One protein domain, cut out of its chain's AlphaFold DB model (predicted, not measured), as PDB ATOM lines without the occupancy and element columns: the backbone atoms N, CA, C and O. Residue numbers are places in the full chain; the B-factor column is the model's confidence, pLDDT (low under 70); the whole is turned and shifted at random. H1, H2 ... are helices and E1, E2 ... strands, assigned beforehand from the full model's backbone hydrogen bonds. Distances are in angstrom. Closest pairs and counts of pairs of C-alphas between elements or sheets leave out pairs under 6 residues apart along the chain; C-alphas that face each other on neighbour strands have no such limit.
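What this domain is: This is residues 109 to 189 of the 343 residues of an uncharacterized protein of Branchiostoma floridae (UniProt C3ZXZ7). A small antiparallel sheet of three short strands, E1, E2 and E3, sits near the middle, and a long loop, residues 146 to 173, wraps round it from the edge strand E3 to the other edge strand E1, pairing briefly with each. The longest helix, H3, grazes the sheet and packs on the short helix H1, while H2 lies well out from the middle, in the connection from E2 to E3. The 81 printed residues hold three named helices and three named strands in the order H1 E1 E2 H2 E3 H3; the class is mixed, helices and strands, with under half of the residues in named elements. The whole is compact, with a radius of gyration of the C-alphas of 11.8 A, and rounded, spanning 33 by 26 by 25 A.

Where its parts are: The strands are E1, residues 116 to 119, 10.4 A long, E2, residues 125 to 128, 9.8 A, and E3, residues 142 to 145, 9.9 A. C-alpha 116 stands at (135.864, 113.550, 161.332). H3, residues 174 to 188, is 20.9 A long and ends with C-alpha 188 at (154.658, 120.815, 158.208). H1, residues 109 to 114, is 8.8 A long and begins with C-alpha 109 at (145.611, 118.827, 169.048). H2, residues 132 to 138, is 10.1 A long.

How they stand to each other: E2 is the inner strand. E1 and E2 form a hairpin, antiparallel at 142 degrees, with N 118 and O 126 within hydrogen-bond range at 2.8 A. E2 and E3 are antiparallel at 156 degrees, with N 127 and O 144 at 2.8 A. Outside the named strands, residues 142 to 143 of E3 pair antiparallel with residues 154 to 155, and residues 116 to 117 of E1 with residues 170 to 171. H3 is on the sheet but only grazes it, with its residues 176 to 183; the C-alphas of Ile 127 and Ala 180, the closest of E2 and H3, are 7.5 A apart. H3 touches H1 with residues 177 to 181 alone, at a steep tilt of 58 degrees, opposite ways; their closest C-alphas, those of Val 112 and Glu 177, are 6.2 A apart. H2 is not on the sheet, and H2 and H3 are apart. In H1, H2 and H3, every O i to N i+4 pair is within hydrogen-bond range.

The domain as a whole: The two C-alphas farthest apart, those of Asn 166 and Lys 189, are 36.5 A from each other. The printed part has no cut. The link from E3 to H3, 28 residues, is long; the other links are tight. The mean pLDDT of the printed part is 78.4, and 20 residues are under 70, among them residues 109 to 114, 164 to 168 and 184 to 189.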
ATOM      1  N   ASN A 109     146.164 120.022 168.390       47.84
ATOM      2  CA  ASN A 109     145.611 118.827 169.048       47.84
ATOM      3  C   ASN A 109     144.092 118.907 169.280       47.84
ATOM      4  O   ASN A 109     143.426 117.883 169.372       47.84
ATOM      5  N   TYR A 110     143.541 120.116 169.413       49.00
ATOM      6  CA  TYR A 110     142.098 120.328 169.481       49.00
ATOM      7  C   TYR A 110     141.470 120.091 168.106       49.00
ATOM      8  O   TYR A 110     140.492 119.360 168.010       49.00
ATOM      9  N   VAL A 111     142.074 120.619 167.039       51.06
ATOM     10  CA  VAL A 111     141.585 120.417 165.668       51.06
ATOM     11  C   VAL A 111     141.545 118.934 165.305       51.06
ATOM     12  O   VAL A 111     140.506 118.470 164.848       51.06
ATOM     13  N   VAL A 112     142.603 118.167 165.598       58.19
ATOM     14  CA  VAL A 112     142.631 116.714 165.328       58.19
ATOM     15  C   VAL A 112     141.518 115.966 166.067       58.19
ATOM     16  O   VAL A 112     140.834 115.150 165.460       58.19
ATOM     17  N   ARG A 113     141.256 116.283 167.341       56.53
ATOM     18  CA  ARG A 113     140.150 115.671 168.111       56.53
ATOM     19  C   ARG A 113     138.766 115.981 167.545       56.53
ATOM     20  O   ARG A 113     137.799 115.279 167.827       56.53
ATOM     21  N   HIS A 114     138.654 117.065 166.783       61.03
ATOM     22  CA  HIS A 114     137.422 117.468 166.118       61.03
ATOM     23  C   HIS A 114     137.377 117.076 164.638       61.03
ATOM     24  O   HIS A 114     136.322 117.237 164.017       61.03
ATOM     25  N   MET A 115     138.464 116.519 164.087       73.38
ATOM     26  CA  MET A 115     138.455 115.922 162.756       73.38
ATOM     27  C   MET A 115     137.474 114.760 162.727       73.38
ATOM     28  O   MET A 115     137.270 114.041 163.709       73.38
ATOM     29  N   LYS A 116     136.841 114.600 161.571       80.88
ATOM     30  CA  LYS A 116     135.864 113.550 161.332       80.88
ATOM     31  C   LYS A 116     136.360 112.638 160.226       80.88
ATOM     32  O   LYS A 116     137.007 113.093 159.278       80.88
ATOM     33  N   LYS A 117     136.016 111.361 160.341       88.44
ATOM     34  CA  LYS A 117     136.195 110.383 159.271       88.44
ATOM     35  C   LYS A 117     134.875 110.081 158.581       88.44
ATOM     36  O   LYS A 117     133.800 110.137 159.182       88.44
ATOM     37  N   TYR A 118     134.988 109.745 157.310       90.81
ATOM     38  CA  TYR A 118     133.890 109.378 156.433       90.81
ATOM     39  C   TYR A 118     134.247 108.087 155.712       90.81
ATOM     40  O   TYR A 118     135.421 107.739 155.565       90.81
ATOM     41  N   ARG A 119     133.225 107.374 155.248       91.88
ATOM     42  CA  ARG A 119     133.431 106.261 154.326       91.88
ATOM     43  C   ARG A 119     133.565 106.792 152.908       91.88
ATOM     44  O   ARG A 119     132.863 107.733 152.548       91.88
ATOM     45  N   THR A 120     134.449 106.203 152.116       91.62
ATOM     46  CA  THR A 120     134.452 106.409 150.665       91.62
ATOM     47  C   THR A 120     133.394 105.524 150.009       91.62
ATOM     48  O   THR A 120     132.908 104.571 150.626       91.62
ATOM     49  N   GLU A 121     133.043 105.803 148.754       89.50
ATOM     50  CA  GLU A 121     132.171 104.929 147.948       89.50
ATOM     51  C   GLU A 121     132.727 103.498 147.827       89.50
ATOM     52  O   GLU A 121     131.975 102.530 147.754       89.50
ATOM     53  N   GLU A 122     134.052 103.357 147.900       89.69
ATOM     54  CA  GLU A 122     134.785 102.085 147.875       89.69
ATOM     55  C   GLU A 122     134.840 101.393 149.256       89.69
ATOM     56  O   GLU A 122     135.487 100.360 149.417       89.69
ATOM     57  N   GLY A 123     134.189 101.955 150.282       89.62
ATOM     58  CA  GLY A 123     134.140 101.401 151.641       89.62
ATOM     59  C   GLY A 123     135.361 101.709 152.517       89.62
ATOM     60  O   GLY A 123     135.422 101.269 153.671       89.62
ATOM     61  N   GLN A 124     136.313 102.497 152.018       94.12
ATOM     62  CA  GLN A 124     137.526 102.883 152.744       94.12
ATOM     63  C   GLN A 124     137.241 103.976 153.777       94.12
ATOM     64  O   GLN A 124     136.203 104.638 153.739       94.12
ATOM     65  N   THR A 125     138.166 104.179 154.709       92.12
ATOM     66  CA  THR A 125     138.074 105.193 155.757       92.12
ATOM     67  C   THR A 125     138.882 106.421 155.354       92.12
ATOM     68  O   THR A 125     140.113 106.383 155.342       92.12
ATOM     69  N   ALA A 126     138.191 107.522 155.063       91.69
ATOM     70  CA  ALA A 126     138.791 108.808 154.734       91.69
ATOM     71  C   ALA A 126     138.728 109.766 155.932       91.69
ATOM     72  O   ALA A 126     137.646 110.130 156.391       91.69
ATOM     73  N   ILE A 127     139.885 110.196 156.427       90.50
ATOM     74  CA  ILE A 127     140.016 111.228 157.463       90.50
ATOM     75  C   ILE A 127     140.238 112.563 156.763       90.50
ATOM     76  O   ILE A 127     141.236 112.715 156.061       90.50
ATOM     77  N   ILE A 128     139.335 113.525 156.942       87.25
ATOM     78  CA  ILE A 128     139.473 114.847 156.321       87.25
ATOM     79  C   ILE A 128     140.453 115.688 157.141       87.25
ATOM     80  O   ILE A 128     140.207 115.953 158.317       87.25
ATOM     81  N   LEU A 129     141.547 116.113 156.505       82.31
ATOM     82  CA  LEU A 129     142.571 116.967 157.107       82.31
ATOM     83  C   LEU A 129     142.319 118.455 156.856       82.31
ATOM     84  O   LEU A 129     142.695 119.286 157.678       82.31
ATOM     85  N   SER A 130     141.726 118.795 155.713       81.56
ATOM     86  CA  SER A 130     141.529 120.181 155.300       81.56
ATOM     87  C   SER A 130     140.325 120.851 155.956       81.56
ATOM     88  O   SER A 130     139.288 120.236 156.223       81.56
ATOM     89  N   CYS A 131     140.447 122.162 156.148       75.50
ATOM     90  CA  CYS A 131     139.408 123.016 156.687       75.50
ATOM     91  C   CYS A 131     138.180 123.084 155.763       75.50
ATOM     92  O   CYS A 131     138.238 122.872 154.547       75.50
ATOM     93  N   ARG A 132     137.033 123.430 156.355       79.31
ATOM     94  CA  ARG A 132     135.750 123.504 155.646       79.31
ATOM     95  C   ARG A 132     135.771 124.505 154.490       79.31
ATOM     96  O   ARG A 132     135.110 124.276 153.477       79.31
ATOM     97  N   GLU A 133     136.493 125.612 154.645       78.25
ATOM     98  CA  GLU A 133     136.584 126.647 153.615       78.25
ATOM     99  C   GLU A 133     137.264 126.113 152.353       78.25
ATOM    100  O   GLU A 133     136.700 126.263 151.267       78.25
ATOM    101  N   LEU A 134     138.397 125.413 152.492       82.50
ATOM    102  CA  LEU A 134     139.081 124.804 151.352       82.50
ATOM    103  C   LEU A 134     138.187 123.779 150.649       82.50
ATOM    104  O   LEU A 134     138.058 123.815 149.422       82.50
ATOM    105  N   ASN A 135     137.532 122.909 151.424       84.69
ATOM    106  CA  ASN A 135     136.651 121.861 150.897       84.69
ATOM    107  C   ASN A 135     135.519 122.475 150.067       84.69
ATOM    108  O   ASN A 135     135.293 122.066 148.935       84.69
ATOM    109  N   ARG A 136     134.888 123.541 150.574       83.44
ATOM    110  CA  ARG A 136     133.820 124.261 149.869       83.44
ATOM    111  C   ARG A 136     134.301 124.921 148.575       83.44
ATOM    112  O   ARG A 136     133.562 124.962 147.598       83.44
ATOM    113  N   VAL A 137     135.495 125.516 148.577       83.38
ATOM    114  CA  VAL A 137     135.999 126.276 147.419       83.38
ATOM    115  C   VAL A 137     136.450 125.342 146.294       83.38
ATOM    116  O   VAL A 137     136.214 125.649 145.121       83.38
ATOM    117  N   THR A 138     137.089 124.227 146.652       84.56
ATOM    118  CA  THR A 138     137.701 123.288 145.700       84.56
ATOM    119  C   THR A 138     136.808 122.107 145.331       84.56
ATOM    120  O   THR A 138     137.038 121.508 144.287       84.56
ATOM    121  N   GLY A 139     135.831 121.746 146.174       86.75
ATOM    122  CA  GLY A 139     135.110 120.469 146.078       86.75
ATOM    123  C   GLY A 139     136.023 119.251 146.267       86.75
ATOM    124  O   GLY A 139     135.647 118.134 145.926       86.75
ATOM    125  N   ARG A 140     137.259 119.467 146.741       90.12
ATOM    126  CA  ARG A 140     138.322 118.463 146.779       90.12
ATOM    127  C   ARG A 140     139.037 118.475 148.128       90.12
ATOM    128  O   ARG A 140     140.101 119.095 148.254       90.12
ATOM    129  N   PRO A 141     138.457 117.847 149.164       89.00
ATOM    130  CA  PRO A 141     139.101 117.766 150.466       89.00
ATOM    131  C   PRO A 141     140.452 117.047 150.396       89.00
ATOM    132  O   PRO A 141     140.628 116.076 149.655       89.00
ATOM    133  N   ILE A 142     141.394 117.502 151.223       88.94
ATOM    134  CA  ILE A 142     142.640 116.798 151.518       88.94
ATOM    135  C   ILE A 142     142.325 115.762 152.590       88.94
ATOM    136  O   ILE A 142     141.872 116.104 153.688       88.94
ATOM    137  N   VAL A 143     142.570 114.495 152.276       90.62
ATOM    138  CA  VAL A 143     142.225 113.363 153.134       90.62
ATOM    139  C   VAL A 143     143.406 112.427 153.357       90.62
ATOM    140  O   VAL A 143     144.338 112.371 152.555       90.62
ATOM    141  N   LEU A 144     143.319 111.631 154.422       91.44
ATOM    142  CA  LEU A 144     144.061 110.381 154.572       91.44
ATOM    143  C   LEU A 144     143.120 109.218 154.326       91.44
ATOM    144  O   LEU A 144     142.080 109.134 154.978       91.44
ATOM    145  N   ILE A 145     143.501 108.297 153.445       92.25
ATOM    146  CA  ILE A 145     142.793 107.026 153.291       92.25
ATOM    147  C   ILE A 145     143.579 105.958 154.043       92.25
ATOM    148  O   ILE A 145     144.697 105.616 153.658       92.25
ATOM    149  N   LYS A 146     143.001 105.455 155.136       91.19
ATOM    150  CA  LYS A 146     143.670 104.556 156.094       91.19
ATOM    151  C   LYS A 146     144.162 103.261 155.445       91.19
ATOM    152  O   LYS A 146     145.184 102.709 155.850       91.19
ATOM    153  N   GLU A 147     143.416 102.773 154.463       92.12
ATOM    154  CA  GLU A 147     143.647 101.507 153.779       92.12
ATOM    155  C   GLU A 147     144.690 101.612 152.648       92.12
ATOM    156  O   GLU A 147     145.189 100.582 152.198       92.12
ATOM    157  N   LEU A 148     145.069 102.822 152.212       86.56
ATOM    158  CA  LEU A 148     146.103 103.004 151.189       86.56
ATOM    159  C   LEU A 148     147.506 102.989 151.798       86.56
ATOM    160  O   LEU A 148     147.745 103.513 152.883       86.56
ATOM    161  N   ARG A 149     148.463 102.388 151.085       83.56
ATOM    162  CA  ARG A 149     149.873 102.343 151.486       83.56
ATOM    163  C   ARG A 149     150.747 102.968 150.388       83.56
ATOM    164  O   ARG A 149     150.663 102.505 149.254       83.56
ATOM    165  N   PRO A 150     151.597 103.963 150.710       76.00
ATOM    166  CA  PRO A 150     151.719 104.634 152.012       76.00
ATOM    167  C   PRO A 150     150.466 105.468 152.358       76.00
ATOM    168  O   PRO A 150     149.763 105.927 151.463       76.00
ATOM    169  N   VAL A 151     150.184 105.660 153.655       83.75
ATOM    170  CA  VAL A 151     149.066 106.519 154.094       83.75
ATOM    171  C   VAL A 151     149.541 107.962 154.063       83.75
ATOM    172  O   VAL A 151     150.355 108.356 154.895       83.75
ATOM    173  N   VAL A 152     149.068 108.729 153.086       84.56
ATOM    174  CA  VAL A 152     149.578 110.075 152.796       84.56
ATOM    175  C   VAL A 152     148.446 111.052 152.506       84.56
ATOM    176  O   VAL A 152     147.393 110.624 152.025       84.56
ATOM    177  N   PRO A 153     148.642 112.355 152.790       86.31
ATOM    178  CA  PRO A 153     147.697 113.386 152.386       86.31
ATOM    179  C   PRO A 153     147.518 113.386 150.869       86.31
ATOM    180  O   PRO A 153     148.493 113.453 150.123       86.31
ATOM    181  N   GLN A 154     146.272 113.337 150.417       87.06
ATOM    182  CA  GLN A 154     145.926 113.437 149.002       87.06
ATOM    183  C   GLN A 154     144.586 114.140 148.830       87.06
ATOM    184  O   GLN A 154     143.729 114.077 149.713       87.06
ATOM    185  N   GLN A 155     144.387 114.785 147.684       89.31
ATOM    186  CA  GLN A 155     143.077 115.306 147.324       89.31
ATOM    187  C   GLN A 155     142.199 114.214 146.725       89.31
ATOM    188  O   GLN A 155     142.625 113.459 145.851       89.31
ATOM    189  N   ILE A 156     140.941 114.176 147.149       88.75
ATOM    190  CA  ILE A 156     139.901 113.385 146.489       88.75
ATOM    191  C   ILE A 156     138.720 114.279 146.154       88.75
ATOM    192  O   ILE A 156     138.522 115.301 146.800       88.75
ATOM    193  N   ASP A 157     137.939 113.894 145.150       89.75
ATOM    194  CA  ASP A 157     136.655 114.541 144.893       89.75
ATOM    195  C   ASP A 157     135.707 114.303 146.077       89.75
ATOM    196  O   ASP A 157     135.614 113.177 146.576       89.75
ATOM    197  N   GLU A 158     135.014 115.348 146.530       87.31
ATOM    198  CA  GLU A 158     134.010 115.243 147.590       87.31
ATOM    199  C   GLU A 158     132.906 114.241 147.224       87.31
ATOM    200  O   GLU A 158     132.391 113.566 148.112       87.31
ATOM    201  N   SER A 159     132.611 114.048 145.931       87.19
ATOM    202  CA  SER A 159     131.646 113.044 145.469       87.19
ATOM    203  C   SER A 159     132.028 111.613 145.858       87.19
ATOM    204  O   SER A 159     131.153 110.768 145.990       87.19
ATOM    205  N   ARG A 160     133.322 111.331 146.070       88.56
ATOM    206  CA  ARG A 160     133.813 110.002 146.477       88.56
ATOM    207  C   ARG A 160     133.609 109.725 147.963       88.56
ATOM    208  O   ARG A 160     133.891 108.615 148.421       88.56
ATOM    209  N   LEU A 161     133.182 110.724 148.735       86.75
ATOM    210  CA  LEU A 161     132.873 110.594 150.150       86.75
ATOM    211  C   LEU A 161     131.379 110.332 150.336       86.75
ATOM    212  O   LEU A 161     130.522 111.061 149.845       86.75
ATOM    213  N   VAL A 162     131.052 109.322 151.140       85.12
ATOM    214  CA  VAL A 162     129.677 109.026 151.547       85.12
ATOM    215  C   VAL A 162     129.265 110.023 152.632       85.12
ATOM    216  O   VAL A 162     129.286 109.732 153.830       85.12
ATOM    217  N   ILE A 163     128.900 111.230 152.203       77.94
ATOM    218  CA  ILE A 163     128.399 112.300 153.066       77.94
ATOM    219  C   ILE A 163     126.872 112.259 153.024       77.94
ATOM    220  O   ILE A 163     126.228 112.788 152.119       77.94
ATOM    221  N   ARG A 164     126.254 111.602 154.008       68.06
ATOM    222  CA  ARG A 164     124.790 111.628 154.145       68.06
ATOM    223  C   ARG A 164     124.373 112.943 154.801       68.06
ATOM    224  O   ARG A 164     124.937 113.309 155.826       68.06
ATOM    225  N   ALA A 165     123.329 113.597 154.285       57.97
ATOM    226  CA  ALA A 165     122.836 114.894 154.778       57.97
ATOM    227  C   ALA A 165     122.571 114.950 156.302       57.97
ATOM    228  O   ALA A 165     122.656 116.016 156.906       57.97
ATOM    229  N   ASN A 166     122.305 113.797 156.929       55.28
ATOM    230  CA  ASN A 166     122.007 113.674 158.359       55.28
ATOM    231  C   ASN A 166     123.149 113.068 159.197       55.28
ATOM    232  O   ASN A 166     122.992 112.907 160.406       55.28
ATOM    233  N   GLN A 167     124.288 112.709 158.595       62.03
ATOM    234  CA  GLN A 167     125.442 112.175 159.319       62.03
ATOM    235  C   GLN A 167     126.515 113.252 159.455       62.03
ATOM    236  O   GLN A 167     127.174 113.638 158.494       62.03
ATOM    237  N   ARG A 168     126.724 113.713 160.692       64.19
ATOM    238  CA  ARG A 168     127.995 114.343 161.066       64.19
ATOM    239  C   ARG A 168     129.019 113.212 161.097       64.19
ATOM    240  O   ARG A 168     128.741 112.218 161.761       64.19
ATOM    241  N   GLY A 169     130.121 113.328 160.352       73.50
ATOM    242  CA  GLY A 169     131.123 112.261 160.238       73.50
ATOM    243  C   GLY A 169     131.561 111.675 161.586       73.50
ATOM    244  O   GLY A 169     131.363 112.277 162.648       73.50
ATOM    245  N   GLU A 170     132.143 110.484 161.544       83.88
ATOM    246  CA  GLU A 170     132.494 109.722 162.742       83.88
ATOM    247  C   GLU A 170     133.713 110.324 163.452       83.88
ATOM    248  O   GLU A 170     134.582 110.934 162.826       83.88
ATOM    249  N   GLU A 171     133.782 110.157 164.773       79.12
ATOM    250  CA  GLU A 171     134.972 110.524 165.545       79.12
ATOM    251  C   GLU A 171     136.147 109.602 165.221       79.12
ATOM    252  O   GLU A 171     135.975 108.415 164.924       79.12
ATOM    253  N   LEU A 172     137.349 110.171 165.270       74.62
ATOM    254  CA  LEU A 172     138.578 109.409 165.114       74.62
ATOM    255  C   LEU A 172     138.804 108.527 166.346       74.62
ATOM    256  O   LEU A 172     138.522 108.921 167.476       74.62
ATOM    257  N   THR A 173     139.336 107.326 166.134       78.81
ATOM    258  CA  THR A 173     139.931 106.547 167.226       78.81
ATOM    259  C   THR A 173     141.297 107.125 167.603       78.81
ATOM    260  O   THR A 173     141.899 107.853 166.818       78.81
ATOM    261  N   ALA A 174     141.848 106.765 168.766       71.25
ATOM    262  CA  ALA A 174     143.175 107.237 169.188       71.25
ATOM    263  C   ALA A 174     144.293 106.921 168.165       71.25
ATOM    264  O   ALA A 174     145.188 107.738 167.934       71.25
ATOM    265  N   ASP A 175     144.218 105.762 167.504       76.19
ATOM    266  CA  ASP A 175     145.162 105.375 166.448       76.19
ATOM    267  C   ASP A 175     145.010 106.259 165.200       76.19
ATOM    268  O   ASP A 175     145.991 106.618 164.552       76.19
ATOM    269  N   GLU A 176     143.776 106.638 164.867       81.62
ATOM    270  CA  GLU A 176     143.467 107.518 163.738       81.62
ATOM    271  C   GLU A 176     143.842 108.975 164.033       81.62
ATOM    272  O   GLU A 176     144.334 109.664 163.143       81.62
ATOM    273  N   GLU A 177     143.686 109.430 165.279       69.94
ATOM    274  CA  GLU A 177     144.212 110.722 165.732       69.94
ATOM    275  C   GLU A 177     145.737 110.766 165.601       69.94
ATOM    276  O   GLU A 177     146.286 111.740 165.089       69.94
ATOM    277  N   THR A 178     146.426 109.700 166.018       70.50
ATOM    278  CA  THR A 178     147.889 109.592 165.892       70.50
ATOM    279  C   THR A 178     148.314 109.646 164.426       70.50
ATOM    280  O   THR A 178     149.204 110.416 164.065       70.50
ATOM    281  N   LEU A 179     147.618 108.906 163.561       75.25
ATOM    282  CA  LEU A 179     147.850 108.917 162.119       75.25
ATOM    283  C   LEU A 179     147.638 110.314 161.505       75.25
ATOM    284  O   LEU A 179     148.462 110.773 160.713       75.25
ATOM    285  N   ALA A 180     146.569 111.014 161.894       69.44
ATOM    286  CA  ALA A 180     146.300 112.379 161.445       69.44
ATOM    287  C   ALA A 180     147.382 113.363 161.922       69.44
ATOM    288  O   ALA A 180     147.844 114.202 161.147       69.44
ATOM    289  N   ILE A 181     147.832 113.232 163.174       67.06
ATOM    290  CA  ILE A 181     148.927 114.031 163.734       67.06
ATOM    291  C   ILE A 181     150.209 113.830 162.930       67.06
ATOM    292  O   ILE A 181     150.852 114.814 162.565       67.06
ATOM    293  N   ASP A 182     150.587 112.588 162.645       70.00
ATOM    294  CA  ASP A 182     151.839 112.295 161.951       70.00
ATOM    295  C   ASP A 182     151.817 112.757 160.492       70.00
ATOM    296  O   ASP A 182     152.791 113.352 160.028       70.00
ATOM    297  N   ALA A 183     150.689 112.607 159.797       74.38
ATOM    298  CA  ALA A 183     150.533 113.126 158.441       74.38
ATOM    299  C   ALA A 183     150.599 114.661 158.381       74.38
ATOM    300  O   ALA A 183     151.237 115.233 157.497       74.38
ATOM    301  N   VAL A 184     149.995 115.356 159.347       68.88
ATOM    302  CA  VAL A 184     150.118 116.816 159.436       68.88
ATOM    303  C   VAL A 184     151.544 117.226 159.781       68.88
ATOM    304  O   VAL A 184     152.086 118.151 159.179       68.88
ATOM    305  N   ARG A 185     152.199 116.531 160.716       63.69
ATOM    306  CA  ARG A 185     153.618 116.773 161.004       63.69
ATOM    307  C   ARG A 185     154.472 116.601 159.760       63.69
ATOM    308  O   ARG A 185     155.442 117.331 159.622       63.69
ATOM    309  N   GLN A 186     154.124 115.665 158.882       62.00
ATOM    310  CA  GLN A 186     154.808 115.449 157.615       62.00
ATOM    311  C   GLN A 186     154.570 116.585 156.615       62.00
ATOM    312  O   GLN A 186     155.531 117.014 155.988       62.00
ATOM    313  N   LEU A 187     153.353 117.128 156.516       64.06
ATOM    314  CA  LEU A 187     153.070 118.341 155.729       64.06
ATOM    315  C   LEU A 187     153.862 119.557 156.230       64.06
ATOM    316  O   LEU A 187     154.343 120.358 155.437       64.06
ATOM    317  N   LEU A 188     154.013 119.676 157.550       55.75
ATOM    318  CA  LEU A 188     154.658 120.815 158.208       55.75
ATOM    319  C   LEU A 188     156.170 120.649 158.417       55.75
ATOM    320  O   LEU A 188     156.815 121.575 158.906       55.75
ATOM    321  N   LYS A 189     156.748 119.473 158.135       50.16
ATOM    322  CA  LYS A 189     158.136 119.171 158.525       50.16
ATOM    323  C   LYS A 189     159.179 119.909 157.686       50.16
ATOM    324  O   LYS A 189     160.311 120.004 158.152       50.16
TER     325      LYS A 189